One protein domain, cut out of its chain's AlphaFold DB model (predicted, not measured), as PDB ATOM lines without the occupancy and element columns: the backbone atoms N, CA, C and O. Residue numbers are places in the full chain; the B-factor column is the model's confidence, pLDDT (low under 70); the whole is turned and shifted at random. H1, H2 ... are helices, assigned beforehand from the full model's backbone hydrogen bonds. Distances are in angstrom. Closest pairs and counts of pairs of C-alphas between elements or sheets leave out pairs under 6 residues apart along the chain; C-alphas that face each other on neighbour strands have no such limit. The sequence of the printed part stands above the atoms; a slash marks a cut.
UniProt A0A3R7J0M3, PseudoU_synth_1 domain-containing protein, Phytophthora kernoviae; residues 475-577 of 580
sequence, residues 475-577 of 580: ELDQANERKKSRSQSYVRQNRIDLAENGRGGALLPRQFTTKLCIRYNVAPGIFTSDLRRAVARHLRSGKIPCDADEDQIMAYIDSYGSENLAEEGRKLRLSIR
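AT A GLANCE: This is residues 475 to 577 of the 580 residues of the protein "PseudoU_synth_1 domain-containing protein" of Phytophthora kernoviae (UniProt A0A3R7J0M3). A long helix, H1, reaches like an arm from a small body of four shorter helices, and its first residues, 475 to 486, stick out free. In the body H3 lies in the middle, H5 crosses it at nearly a right angle, H2 packs on residues 528 to 532 of H3, and H4 lies near H2, H3 and H5; the link of residues 502 to 511 folds back from the end of H1 towards H2. The printed part has 103 residues with five named helices, H1 to H5 in order along the chain, and no named strand; the class is all helix. It is compact, with a radius of gyration of the C-alphas of 14.3 A, and spans 45 by 36 by 26 A.

HOW THE PARTS SIT: Start with H1, residues 475 to 501, and go to Leu 498: its C-alpha is 7.3 A from that of Arg 540 in H3, residues 526 to 540, the closest pair of the two helices. H1 and H3 are close but not clearly touching, the same way at a steep tilt of 63 degrees. H2, residues 512 to 519, touches H3 with the closest C-alphas, Thr 513 and Thr 528, 6.4 A apart, opposite ways at a steep tilt of 61 degrees; H3 touches H2 with residues 528 to 532 alone. Look next at H5, residues 562 to 577, which touches H3 with 30 pairs of C-alphas within 8 A; the closest, Leu 531 and Ala 566, are 4.1 A apart, and the lines are about perpendicular at 87 degrees. H4, residues 550 to 560, is close to H3 but not clearly touching, its closest C-alphas being Val 535 and Ile 557 at 7.8 A. H2 and H4 are near each other, while H1 is apart from H2, H4 and H5. Every O i to N i+4 pair is within hydrogen-bond range in H1, H2, H3 and H4; in H5 it is 10 of 12.

IN THESE COORDINATES: Find C-alpha 475 at (46.898, 32.801, 41.982); from there H1 runs 38.0 A to C-alpha 501 at (47.433, 3.327, 66.034). H2 measures 10.5 A from C-alpha 512 to 519, H3 20.9 A from 526 to 540, and H4 15.2 A from 550 to 560. H5 runs 23.2 A from C-alpha 562 to C-alpha 577 at (21.751, -3.765, 62.731).

THE WHOLE: The two C-alphas farthest apart are those of Glu 475 and Arg 577, 49.0 A. The printed part has no cut; the link from H4 to H5 is tight, and no link is long. The mean pLDDT of the printed part is 87.8, and residues 503 to 504 and 576 to 577 are under 70.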
ATOM      1  N   GLU A 475      47.063  32.749  40.523       95.19
ATOM      2  CA  GLU A 475      46.898  32.801  41.982       95.19
ATOM      3  C   GLU A 475      45.821  31.828  42.480       95.19
ATOM      4  O   GLU A 475      45.995  31.150  43.502       95.19
ATOM      5  N   LEU A 476      44.707  31.734  41.750       93.31
ATOM      6  CA  LEU A 476      43.618  30.820  42.067       93.31
ATOM      7  C   LEU A 476      44.046  29.355  41.938       93.31
ATOM      8  O   LEU A 476      43.700  28.544  42.803       93.31
ATOM      9  N   ASP A 477      44.794  29.016  40.890       93.38
ATOM     10  CA  ASP A 477      45.322  27.672  40.672       93.38
ATOM     11  C   ASP A 477      46.256  27.263  41.818       93.38
ATOM     12  O   ASP A 477      46.004  26.268  42.501       93.38
ATOM     13  N   GLN A 478      47.209  28.130  42.174       94.12
ATOM     14  CA  GLN A 478      48.087  27.945  43.334       94.12
ATOM     15  C   GLN A 478      47.301  27.740  44.641       94.12
ATOM     16  O   GLN A 478      47.632  26.885  45.472       94.12
ATOM     17  N   ALA A 479      46.225  28.502  44.855       92.94
ATOM     18  CA  ALA A 479      45.369  28.338  46.028       92.94
ATOM     19  C   ALA A 479      44.600  27.002  46.016       92.94
ATOM     20  O   ALA A 479      44.432  26.368  47.068       92.94
ATOM     21  N   ASN A 480      44.129  26.561  44.850       89.00
ATOM     22  CA  ASN A 480      43.427  25.293  44.676       89.00
ATOM     23  C   ASN A 480      44.363  24.094  44.864       89.00
ATOM     24  O   ASN A 480      43.991  23.146  45.563       89.00
ATOM     25  N   GLU A 481      45.589  24.159  44.350       89.56
ATOM     26  CA  GLU A 481      46.631  23.155  44.577       89.56
ATOM     27  C   GLU A 481      46.953  23.008  46.067       89.56
ATOM     28  O   GLU A 481      46.954  21.892  46.596       89.56
ATOM     29  N   ARG A 482      47.110  24.122  46.796       92.56
ATOM     30  CA  ARG A 482      47.311  24.102  48.258       92.56
ATOM     31  C   ARG A 482      46.144  23.435  48.992       92.56
ATOM     32  O   ARG A 482      46.366  22.635  49.903       92.56
ATOM     33  N   LYS A 483      44.892  23.721  48.603       88.69
ATOM     34  CA  LYS A 483      43.694  23.077  49.184       88.69
ATOM     35  C   LYS A 483      43.651  21.577  48.885       88.69
ATOM     36  O   LYS A 483      43.350  20.791  49.787       88.69
ATOM     37  N   LYS A 484      43.955  21.180  47.645       86.06
ATOM     38  CA  LYS A 484      44.003  19.778  47.213       86.06
ATOM     39  C   LYS A 484      45.077  19.015  47.983       86.06
ATOM     40  O   LYS A 484      44.759  17.994  48.588       86.06
ATOM     41  N   SER A 485      46.291  19.562  48.050       88.88
ATOM     42  CA  SER A 485      47.411  19.009  48.813       88.88
ATOM     43  C   SER A 485      47.047  18.842  50.291       88.88
ATOM     44  O   SER A 485      47.120  17.738  50.820       88.88
ATOM     45  N   ARG A 486      46.484  19.876  50.938       89.06
ATOM     46  CA  ARG A 486      46.007  19.782  52.330       89.06
ATOM     47  C   ARG A 486      44.957  18.683  52.526       89.06
ATOM     48  O   ARG A 486      45.006  17.965  53.523       89.06
ATOM     49  N   SER A 487      44.000  18.549  51.606       86.38
ATOM     50  CA  SER A 487      42.977  17.497  51.673       86.38
ATOM     51  C   SER A 487      43.581  16.101  51.506       86.38
ATOM     52  O   SER A 487      43.184  15.180  52.219       86.38
ATOM     53  N   GLN A 488      44.528  15.935  50.581       85.81
ATOM     54  CA  GLN A 488      45.231  14.673  50.360       85.81
ATOM     55  C   GLN A 488      46.094  14.304  51.570       85.81
ATOM     56  O   GLN A 488      45.990  13.181  52.056       85.81
ATOM     57  N   SER A 489      46.853  15.253  52.125       87.50
ATOM     58  CA  SER A 489      47.630  15.060  53.354       87.50
ATOM     59  C   SER A 489      46.747  14.687  54.541       87.50
ATOM     60  O   SER A 489      47.099  13.782  55.285       87.50
ATOM     61  N   TYR A 490      45.574  15.311  54.693       88.31
ATOM     62  CA  TYR A 490      44.619  14.960  55.750       88.31
ATOM     63  C   TYR A 490      44.120  13.512  55.628       88.31
ATOM     64  O   TYR A 490      44.101  12.773  56.610       88.31
ATOM     65  N   VAL A 491      43.730  13.085  54.421       88.31
ATOM     66  CA  VAL A 491      43.300  11.698  54.177       88.31
ATOM     67  C   VAL A 491      44.464  10.726  54.383       88.31
ATOM     68  O   VAL A 491      44.276   9.691  55.018       88.31
ATOM     69  N   ARG A 492      45.666  11.062  53.900       86.56
ATOM     70  CA  ARG A 492      46.877  10.250  54.059       86.56
ATOM     71  C   ARG A 492      47.252  10.078  55.530       86.56
ATOM     72  O   ARG A 492      47.483   8.950  55.945       86.56
ATOM     73  N   GLN A 493      47.235  11.153  56.318       87.56
ATOM     74  CA  GLN A 493      47.520  11.091  57.752       87.56
ATOM     75  C   GLN A 493      46.526  10.173  58.470       87.56
ATOM     76  O   GLN A 493      46.945   9.268  59.176       87.56
ATOM     77  N   ASN A 494      45.223  10.301  58.185       88.94
ATOM     78  CA  ASN A 494      44.212   9.407  58.764       88.94
ATOM     79  C   ASN A 494      44.439   7.925  58.414       88.94
ATOM     80  O   ASN A 494      44.006   7.052  59.165       88.94
ATOM     81  N   ARG A 495      45.047   7.624  57.260       89.44
ATOM     82  CA  ARG A 495      45.382   6.248  56.861       89.44
ATOM     83  C   ARG A 495      46.652   5.739  57.548       89.44
ATOM     84  O   ARG A 495      46.690   4.565  57.898       89.44
ATOM     85  N   ILE A 496      47.643   6.601  57.777       85.06
ATOM     86  CA  ILE A 496      48.836   6.277  58.578       85.06
ATOM     87  C   ILE A 496      48.430   6.022  60.032       85.06
ATOM     88  O   ILE A 496      48.726   4.960  60.568       85.06
ATOM     89  N   ASP A 497      47.647   6.924  60.629       85.88
ATOM     90  CA  ASP A 497      47.153   6.784  62.005       85.88
ATOM     91  C   ASP A 497      46.332   5.499  62.190       85.88
ATOM     92  O   ASP A 497      46.389   4.853  63.237       85.88
ATOM     93  N   LEU A 498      45.583   5.101  61.160       83.81
ATOM     94  CA  LEU A 498      44.868   3.833  61.137       83.81
ATOM     95  C   LEU A 498      45.826   2.632  61.138       83.81
ATOM     96  O   LEU A 498      45.566   1.673  61.862       83.81
ATOM     97  N   ALA A 499      46.891   2.672  60.333       80.31
ATOM     98  CA  ALA A 499      47.872   1.593  60.225       80.31
ATOM     99  C   ALA A 499      48.738   1.452  61.491       80.31
ATOM    100  O   ALA A 499      49.027   0.333  61.906       80.31
ATOM    101  N   GLU A 500      49.119   2.570  62.112       83.00
ATOM    102  CA  GLU A 500      50.011   2.599  63.279       83.00
ATOM    103  C   GLU A 500      49.259   2.461  64.610       83.00
ATOM    104  O   GLU A 500      49.711   1.760  65.511       83.00
ATOM    105  N   ASN A 501      48.099   3.118  64.741       78.50
ATOM    106  CA  ASN A 501      47.433   3.327  66.034       78.50
ATOM    107  C   ASN A 501      46.007   2.753  66.102       78.50
ATOM    108  O   ASN A 501      45.336   2.895  67.127       78.50
ATOM    109  N   GLY A 502      45.493   2.160  65.017       71.69
ATOM    110  CA  GLY A 502      44.143   1.583  64.960       71.69
ATOM    111  C   GLY A 502      42.993   2.597  65.088       71.69
ATOM    112  O   GLY A 502      41.832   2.201  65.197       71.69
ATOM    113  N   ARG A 503      43.277   3.909  65.068       64.50
ATOM    114  CA  ARG A 503      42.278   4.990  65.133       64.50
ATOM    115  C   ARG A 503      41.990   5.506  63.727       64.50
ATOM    116  O   ARG A 503      42.898   5.909  63.014       64.50
ATOM    117  N   GLY A 504      40.723   5.493  63.313       65.88
ATOM    118  CA  GLY A 504      40.338   5.848  61.944       65.88
ATOM    119  C   GLY A 504      39.580   7.169  61.845       65.88
ATOM    120  O   GLY A 504      38.420   7.238  62.250       65.88
ATOM    121  N   GLY A 505      40.201   8.178  61.230       79.25
ATOM    122  CA  GLY A 505      39.517   9.359  60.698       79.25
ATOM    123  C   GLY A 505      38.848   9.091  59.338       79.25
ATOM    124  O   GLY A 505      38.505   7.960  58.984       79.25
ATOM    125  N   ALA A 506      38.664  10.135  58.528       85.69
ATOM    126  CA  ALA A 506      38.128   9.980  57.175       85.69
ATOM    127  C   ALA A 506      39.195   9.396  56.226       85.69
ATOM    128  O   ALA A 506      40.164  10.076  55.891       85.69
ATOM    129  N   LEU A 507      38.994   8.149  55.781       90.06
ATOM    130  CA  LEU A 507      39.936   7.393  54.931       90.06
ATOM    131  C   LEU A 507      39.773   7.644  53.426       90.06
ATOM    132  O   LEU A 507      40.621   7.252  52.623       90.06
ATOM    133  N   LEU A 508      38.659   8.255  53.037       91.62
ATOM    134  CA  LEU A 508      38.335   8.583  51.656       91.62
ATOM    135  C   LEU A 508      38.059  10.088  51.549       91.62
ATOM    136  O   LEU A 508      37.505  10.669  52.491       91.62
ATOM    137  N   PRO A 509      38.402  10.720  50.415       87.94
ATOM    138  CA  PRO A 509      38.082  12.118  50.155       87.94
ATOM    139  C   PRO A 509      36.582  12.405  50.287       87.94
ATOM    140  O   PRO A 509      35.737  11.568  49.965       87.94
ATOM    141  N   ARG A 510      36.226  13.634  50.683       84.12
ATOM    142  CA  ARG A 510      34.815  14.047  50.824       84.12
ATOM    143  C   ARG A 510      34.007  13.893  49.528       84.12
ATOM    144  O   ARG A 510      32.824  13.584  49.592       84.12
ATOM    145  N   GLN A 511      34.642  14.084  48.371       81.62
ATOM    146  CA  GLN A 511      34.006  14.001  47.049       81.62
ATOM    147  C   GLN A 511      34.059  12.593  46.431       81.62
ATOM    148  O   GLN A 511      33.660  12.405  45.286       81.62
ATOM    149  N   PHE A 512      34.532  11.582  47.168       88.06
ATOM    150  CA  PHE A 512      34.730  10.242  46.616       88.06
ATOM    151  C   PHE A 512      33.425   9.600  46.120       88.06
ATOM    152  O   PHE A 512      33.398   9.035  45.033       88.06
ATOM    153  N   THR A 513      32.312   9.749  46.853       85.94
ATOM    154  CA  THR A 513      30.992   9.254  46.409       85.94
ATOM    155  C   THR A 513      30.569   9.865  45.081       85.94
ATOM    156  O   THR A 513      30.067   9.156  44.219       85.94
ATOM    157  N   THR A 514      30.812  11.162  44.900       80.81
ATOM    158  CA  THR A 514      30.533  11.855  43.645       80.81
ATOM    159  C   THR A 514      31.318  11.229  42.496       80.81
ATOM    160  O   THR A 514      30.736  10.938  41.458       80.81
ATOM    161  N   LYS A 515      32.604  10.919  42.701       83.62
ATOM    162  CA  LYS A 515      33.411  10.219  41.693       83.62
ATOM    163  C   LYS A 515      32.889   8.812  41.375       83.62
ATOM    164  O   LYS A 515      32.895   8.435  40.211       83.62
ATOM    165  N   LEU A 516      32.391   8.065  42.369       87.44
ATOM    166  CA  LEU A 516      31.751   6.760  42.136       87.44
ATOM    167  C   LEU A 516      30.484   6.891  41.279       87.44
ATOM    168  O   LEU A 516      30.300   6.114  40.349       87.44
ATOM    169  N   CYS A 517      29.628   7.877  41.575       81.31
ATOM    170  CA  CYS A 517      28.418   8.139  40.789       81.31
ATOM    171  C   CYS A 517      28.744   8.380  39.313       81.31
ATOM    172  O   CYS A 517      28.091   7.802  38.451       81.31
ATOM    173  N   ILE A 518      29.776   9.184  39.038       75.69
ATOM    174  CA  ILE A 518      30.239   9.473  37.674       75.69
ATOM    175  C   ILE A 518      30.791   8.210  37.018       75.69
ATOM    176  O   ILE A 518      30.349   7.831  35.938       75.69
ATOM    177  N   ARG A 519      31.749   7.543  37.679       84.06
ATOM    178  CA  ARG A 519      32.489   6.406  37.115       84.06
ATOM    179  C   ARG A 519      31.567   5.257  36.708       84.06
ATOM    180  O   ARG A 519      31.813   4.640  35.676       84.06
ATOM    181  N   TYR A 520      30.535   4.990  37.507       84.06
ATOM    182  CA  TYR A 520      29.607   3.874  37.299       84.06
ATOM    183  C   TYR A 520      28.249   4.299  36.738       84.06
ATOM    184  O   TYR A 520      27.364   3.459  36.630       84.06
ATOM    185  N   ASN A 521      28.072   5.578  36.394       75.88
ATOM    186  CA  ASN A 521      26.807   6.145  35.929       75.88
ATOM    187  C   ASN A 521      25.599   5.768  36.816       75.88
ATOM    188  O   ASN A 521      24.563   5.303  36.346       75.88
ATOM    189  N   VAL A 522      25.751   5.928  38.134       80.44
ATOM    190  CA  VAL A 522      24.729   5.568  39.129       80.44
ATOM    191  C   VAL A 522      24.329   6.760  39.983       80.44
ATOM    192  O   VAL A 522      25.162   7.555  40.428       80.44
ATOM    193  N   ALA A 523      23.037   6.845  40.297       78.38
ATOM    194  CA  ALA A 523      22.529   7.839  41.232       78.38
ATOM    195  C   ALA A 523      23.160   7.664  42.628       78.38
ATOM    196  O   ALA A 523      23.390   6.529  43.068       78.38
ATOM    197  N   PRO A 524      23.373   8.761  43.379       79.75
ATOM    198  CA  PRO A 524      23.741   8.662  44.783       79.75
ATOM    199  C   PRO A 524      22.646   7.913  45.551       79.75
ATOM    200  O   PRO A 524      21.466   8.276  45.517       79.75
ATOM    201  N   GLY A 525      23.051   6.865  46.261       81.88
ATOM    202  CA  GLY A 525      22.123   5.935  46.893       81.88
ATOM    203  C   GLY A 525      22.807   4.851  47.717       81.88
ATOM    204  O   GLY A 525      24.003   4.933  48.028       81.88
ATOM    205  N   ILE A 526      22.026   3.830  48.082       85.19
ATOM    206  CA  ILE A 526      22.470   2.711  48.925       85.19
ATOM    207  C   ILE A 526      23.659   2.000  48.274       85.19
ATOM    208  O   ILE A 526      24.643   1.751  48.965       85.19
ATOM    209  N   PHE A 527      23.624   1.792  46.954       88.56
ATOM    210  CA  PHE A 527      24.710   1.159  46.207       88.56
ATOM    211  C   PHE A 527      26.046   1.885  46.420       88.56
ATOM    212  O   PHE A 527      27.001   1.310  46.930       88.56
ATOM    213  N   THR A 528      26.098   3.189  46.131       89.56
ATOM    214  CA  THR A 528      27.327   3.990  46.288       89.56
ATOM    215  C   THR A 528      27.784   4.120  47.745       89.56
ATOM    216  O   THR A 528      28.981   4.224  48.021       89.56
ATOM    217  N   SER A 529      26.845   4.097  48.697       89.62
ATOM    218  CA  SER A 529      27.147   4.102  50.131       89.62
ATOM    219  C   SER A 529      27.784   2.785  50.574       89.62
ATOM    220  O   SER A 529      28.769   2.807  51.317       89.62
ATOM    221  N   ASP A 530      27.238   1.657  50.126       91.44
ATOM    222  CA  ASP A 530      27.743   0.323  50.438       91.44
ATOM    223  C   ASP A 530      29.099   0.096  49.753       91.44
ATOM    224  O   ASP A 530      30.061  -0.280  50.420       91.44
ATOM    225  N   LEU A 531      29.243   0.497  48.488       93.75
ATOM    226  CA  LEU A 531      30.522   0.497  47.775       93.75
ATOM    227  C   LEU A 531      31.602   1.286  48.538       93.75
ATOM    228  O   LEU A 531      32.669   0.757  48.851       93.75
ATOM    229  N   ARG A 532      31.305   2.528  48.951       94.31
ATOM    230  CA  ARG A 532      32.219   3.344  49.774       94.31
ATOM    231  C   ARG A 532      32.573   2.661  51.101       94.31
ATOM    232  O   ARG A 532      33.706   2.775  51.569       94.31
ATOM    233  N   ARG A 533      31.611   1.979  51.733       93.19
ATOM    234  CA  ARG A 533      31.814   1.259  52.999       93.19
ATOM    235  C   ARG A 533      32.776   0.086  52.825       93.19
ATOM    236  O   ARG A 533      33.664  -0.068  53.663       93.19
ATOM    237  N   ALA A 534      32.636  -0.687  51.751       95.38
ATOM    238  CA  ALA A 534      33.537  -1.792  51.432       95.38
ATOM    239  C   ALA A 534      34.951  -1.308  51.112       95.38
ATOM    240  O   ALA A 534      35.907  -1.805  51.697       95.38
ATOM    241  N   VAL A 535      35.091  -0.257  50.298       95.75
ATOM    242  CA  VAL A 535      36.401   0.357  50.013       95.75
ATOM    243  C   VAL A 535      37.077   0.813  51.311       95.75
ATOM    244  O   VAL A 535      38.237   0.490  51.565       95.75
ATOM    245  N   ALA A 536      36.340   1.485  52.200       92.94
ATOM    246  CA  ALA A 536      36.866   1.871  53.509       92.94
ATOM    247  C   ALA A 536      37.233   0.657  54.386       92.94
ATOM    248  O   ALA A 536      38.185   0.728  55.161       92.94
ATOM    249  N   ARG A 537      36.502  -0.463  54.297       92.25
ATOM    250  CA  ARG A 537      36.840  -1.717  54.992       92.25
ATOM    251  C   ARG A 537      38.108  -2.359  54.429       92.25
ATOM    252  O   ARG A 537      38.893  -2.875  55.220       92.25
ATOM    253  N   HIS A 538      38.297  -2.318  53.114       94.94
ATOM    254  CA  HIS A 538      39.450  -2.894  52.423       94.94
ATOM    255  C   HIS A 538      40.733  -2.103  52.675       94.94
ATOM    256  O   HIS A 538      41.783  -2.717  52.858       94.94
ATOM    257  N   LEU A 539      40.633  -0.777  52.803       91.50
ATOM    258  CA  LEU A 539      41.710   0.059  53.341       91.50
ATOM    259  C   LEU A 539      42.074  -0.365  54.774       91.50
ATOM    260  O   LEU A 539      43.239  -0.589  55.072       91.50
ATOM    261  N   ARG A 540      41.078  -0.570  55.652       89.12
ATOM    262  CA  ARG A 540      41.318  -1.019  57.041       89.12
ATOM    263  C   ARG A 540      41.923  -2.414  57.163       89.12
ATOM    264  O   ARG A 540      42.626  -2.666  58.129       89.12
ATOM    265  N   SER A 541      41.635  -3.331  56.240       90.19
ATOM    266  CA  SER A 541      42.245  -4.670  56.247       90.19
ATOM    267  C   SER A 541      43.577  -4.755  55.512       90.19
ATOM    268  O   SER A 541      44.113  -5.852  55.420       90.19
ATOM    269  N   GLY A 542      44.064  -3.665  54.909       89.69
ATOM    270  CA  GLY A 542      45.259  -3.697  54.062       89.69
ATOM    271  C   GLY A 542      45.074  -4.419  52.721       89.69
ATOM    272  O   GLY A 542      46.055  -4.709  52.049       89.69
ATOM    273  N   LYS A 543      43.828  -4.696  52.298       93.62
ATOM    274  CA  LYS A 543      43.543  -5.212  50.941       93.62
ATOM    275  C   LYS A 543      43.799  -4.139  49.877       93.62
ATOM    276  O   LYS A 543      44.125  -4.468  48.744       93.62
ATOM    277  N   ILE A 544      43.610  -2.872  50.248       94.19
ATOM    278  CA  ILE A 544      44.029  -1.705  49.474       94.19
ATOM    279  C   ILE A 544      45.187  -1.060  50.250       94.19
ATOM    280  O   ILE A 544      45.012  -0.811  51.450       94.19
ATOM    281  N   PRO A 545      46.335  -0.777  49.609       91.12
ATOM    282  CA  PRO A 545      47.444  -0.078  50.255       91.12
ATOM    283  C   PRO A 545      47.009   1.272  50.845       91.12
ATOM    284  O   PRO A 545      46.223   2.006  50.248       91.12
ATOM    285  N   CYS A 546      47.502   1.618  52.037       86.44
ATOM    286  CA  CYS A 546      47.130   2.873  52.707       86.44
ATOM    287  C   CYS A 546      47.651   4.121  51.972       86.44
ATOM    288  O   CYS A 546      47.060   5.200  52.067       86.44
ATOM    289  N   ASP A 547      48.732   3.977  51.215       87.00
ATOM    290  CA  ASP A 547      49.319   4.997  50.352       87.00
ATOM    291  C   ASP A 547      48.681   5.062  48.957       87.00
ATOM    292  O   ASP A 547      49.036   5.957  48.194       87.00
ATOM    293  N   ALA A 548      47.707   4.192  48.649       89.81
ATOM    294  CA  ALA A 548      47.041   4.183  47.354       89.81
ATOM    295  C   ALA A 548      46.366   5.530  47.055       89.81
ATOM    296  O   ALA A 548      45.562   6.036  47.854       89.81
ATOM    297  N   ASP A 549      46.660   6.104  45.895       89.00
ATOM    298  CA  ASP A 549      45.979   7.300  45.419       89.00
ATOM    299  C   ASP A 549      44.538   6.994  44.964       89.00
ATOM    300  O   ASP A 549      44.045   5.865  45.025       89.00
ATOM    301  N   GLU A 550      43.798   8.033  44.577       88.00
ATOM    302  CA  GLU A 550      42.401   7.865  44.175       88.00
ATOM    303  C   GLU A 550      42.240   7.041  42.893       88.00
ATOM    304  O   GLU A 550      41.262   6.301  42.787       88.00
ATOM    305  N   ASP A 551      43.181   7.134  41.954       89.75
ATOM    306  CA  ASP A 551      43.109   6.436  40.670       89.75
ATOM    307  C   ASP A 551      43.410   4.946  40.858       89.75
ATOM    308  O   ASP A 551      42.710   4.093  40.317       89.75
ATOM    309  N   GLN A 552      44.365   4.616  41.728       94.12
ATOM    310  CA  GLN A 552      44.641   3.253  42.174       94.12
ATOM    311  C   GLN A 552      43.449   2.647  42.920       94.12
ATOM    312  O   GLN A 552      43.120   1.480  42.712       94.12
ATOM    313  N   ILE A 553      42.760   3.430  43.759       94.94
ATOM    314  CA  ILE A 553      41.525   2.979  44.415       94.94
ATOM    315  C   ILE A 553      40.424   2.726  43.377       94.94
ATOM    316  O   ILE A 553      39.721   1.724  43.488       94.94
ATOM    317  N   MET A 554      40.265   3.585  42.368       94.06
ATOM    318  CA  MET A 554      39.279   3.361  41.302       94.06
ATOM    319  C   MET A 554      39.615   2.125  40.462       94.06
ATOM    320  O   MET A 554      38.745   1.286  40.255       94.06
ATOM    321  N   ALA A 555      40.878   1.944  40.071       95.38
ATOM    322  CA  ALA A 555      41.340   0.751  39.360       95.38
ATOM    323  C   ALA A 555      41.147  -0.533  40.190       95.38
ATOM    324  O   ALA A 555      40.785  -1.587  39.661       95.38
ATOM    325  N   TYR A 556      41.337  -0.451  41.509       97.12
ATOM    326  CA  TYR A 556      41.008  -1.541  42.422       97.12
ATOM    327  C   TYR A 556      39.510  -1.874  42.394       97.12
ATOM    328  O   TYR A 556      39.149  -3.044  42.318       97.12
ATOM    329  N   ILE A 557      38.628  -0.872  42.431       96.75
ATOM    330  CA  ILE A 557      37.179  -1.108  42.363       96.75
ATOM    331  C   ILE A 557      36.802  -1.737  41.019       96.75
ATOM    332  O   ILE A 557      36.030  -2.695  40.997       96.75
ATOM    333  N   ASP A 558      37.369  -1.234  39.922       95.31
ATOM    334  CA  ASP A 558      37.117  -1.748  38.575       95.31
ATOM    335  C   ASP A 558      37.565  -3.212  38.439       95.31
ATOM    336  O   ASP A 558      36.837  -4.026  37.876       95.31
ATOM    337  N   SER A 559      38.724  -3.573  39.003       96.44
ATOM    338  CA  SER A 559      39.232  -4.954  38.972       96.44
ATOM    339  C   SER A 559      38.495  -5.909  39.917       96.44
ATOM    340  O   SER A 559      38.277  -7.065  39.564       96.44
ATOM    341  N   TYR A 560      38.090  -5.450  41.105       96.19
ATOM    342  CA  TYR A 560      37.342  -6.268  42.066       96.19
ATOM    343  C   TYR A 560      35.876  -6.477  41.649       96.19
ATOM    344  O   TYR A 560      35.244  -7.474  42.009       96.19
ATOM    345  N   GLY A 561      35.330  -5.517  40.905       95.44
ATOM    346  CA  GLY A 561      33.917  -5.414  40.572       95.44
ATOM    347  C   GLY A 561      33.173  -4.539  41.581       95.44
ATOM    348  O   GLY A 561      33.116  -4.831  42.780       95.44
ATOM    349  N   SER A 562      32.559  -3.466  41.082       93.62
ATOM    350  CA  SER A 562      31.794  -2.516  41.897       93.62
ATOM    351  C   SER A 562      30.587  -3.171  42.581       93.62
ATOM    352  O   SER A 562      30.300  -2.861  43.737       93.62
ATOM    353  N   GLU A 563      29.926  -4.124  41.922       91.81
ATOM    354  CA  GLU A 563      28.808  -4.887  42.491       91.81
ATOM    355  C   GLU A 563      29.245  -5.785  43.654       91.81
ATOM    356  O   GLU A 563      28.618  -5.758  44.714       91.81
ATOM    357  N   ASN A 564      30.367  -6.495  43.504       94.62
ATOM    358  CA  ASN A 564      30.930  -7.354  44.551       94.62
ATOM    359  C   ASN A 564      31.281  -6.541  45.804       94.62
ATOM    360  O   ASN A 564      30.912  -6.903  46.924       94.62
ATOM    361  N   LEU A 565      31.952  -5.395  45.625       95.12
ATOM    362  CA  LEU A 565      32.256  -4.494  46.737       95.12
ATOM    363  C   LEU A 565      30.984  -3.922  47.363       95.12
ATOM    364  O   LEU A 565      30.889  -3.850  48.587       95.12
ATOM    365  N   ALA A 566      29.990  -3.531  46.566       92.69
ATOM    366  CA  ALA A 566      28.718  -3.071  47.109       92.69
ATOM    367  C   ALA A 566      28.021  -4.172  47.933       92.69
ATOM    368  O   ALA A 566      27.483  -3.879  49.000       92.69
ATOM    369  N   GLU A 567      28.086  -5.441  47.521       92.19
ATOM    370  CA  GLU A 567      27.534  -6.565  48.285       92.19
ATOM    371  C   GLU A 567      28.268  -6.793  49.620       92.19
ATOM    372  O   GLU A 567      27.641  -7.015  50.660       92.19
ATOM    373  N   GLU A 568      29.596  -6.685  49.644       94.38
ATOM    374  CA  GLU A 568      30.363  -6.741  50.895       94.38
ATOM    375  C   GLU A 568      30.030  -5.572  51.822       94.38
ATOM    376  O   GLU A 568      29.800  -5.750  53.022       94.38
ATOM    377  N   GLY A 569      29.935  -4.367  51.259       92.56
ATOM    378  CA  GLY A 569      29.510  -3.171  51.975       92.56
ATOM    379  C   GLY A 569      28.121  -3.331  52.582       92.56
ATOM    380  O   GLY A 569      27.896  -2.966  53.738       92.56
ATOM    381  N   ARG A 570      27.211  -3.948  51.833       89.25
ATOM    382  CA  ARG A 570      25.864  -4.297  52.278       89.25
ATOM    383  C   ARG A 570      25.892  -5.262  53.461       89.25
ATOM    384  O   ARG A 570      25.221  -4.992  54.456       89.25
ATOM    385  N   LYS A 571      26.689  -6.338  53.407       91.50
ATOM    386  CA  LYS A 571      26.850  -7.287  54.530       91.50
ATOM    387  C   LYS A 571      27.298  -6.565  55.804       91.50
ATOM    388  O   LYS A 571      26.680  -6.748  56.847       91.50
ATOM    389  N   LEU A 572      28.276  -5.660  55.691       89.62
ATOM    390  CA  LEU A 572      28.747  -4.829  56.809       89.62
ATOM    391  C   LEU A 572      27.671  -3.879  57.350       89.62
ATOM    392  O   LEU A 572      27.605  -3.620  58.545       89.62
ATOM    393  N   ARG A 573      26.847  -3.295  56.474       88.50
ATOM    394  CA  ARG A 573      25.749  -2.410  56.886       88.50
ATOM    395  C   ARG A 573      24.667  -3.176  57.648       88.50
ATOM    396  O   ARG A 573      24.105  -2.628  58.592       88.50
ATOM    397  N   LEU A 574      24.348  -4.394  57.216       84.69
ATOM    398  CA  LEU A 574      23.304  -5.217  57.825       84.69
ATOM    399  C   LEU A 574      23.765  -5.886  59.125       84.69
ATOM    400  O   LEU A 574      22.962  -5.964  60.047       84.69
ATOM    401  N   SER A 575      25.038  -6.280  59.242       82.50
ATOM    402  CA  SER A 575      25.578  -6.870  60.479       82.50
ATOM    403  C   SER A 575      25.581  -5.897  61.664       82.50
ATOM    404  O   SER A 575      25.423  -6.315  62.800       82.50
ATOM    405  N   ILE A 576      25.703  -4.589  61.406       64.56
ATOM    406  CA  ILE A 576      25.615  -3.546  62.447       64.56
ATOM    407  C   ILE A 576      24.194  -3.451  63.033       64.56
ATOM    408  O   ILE A 576      24.029  -3.038  64.170       64.56
ATOM    409  N   ARG A 577      23.154  -3.841  62.281       57.25
ATOM    410  CA  ARG A 577      21.751  -3.765  62.731       57.25
ATOM    411  C   ARG A 577      21.292  -4.959  63.571       57.25
ATOM    412  O   ARG A 577      20.148  -4.967  63.997       57.25
TER     413      ARG A 577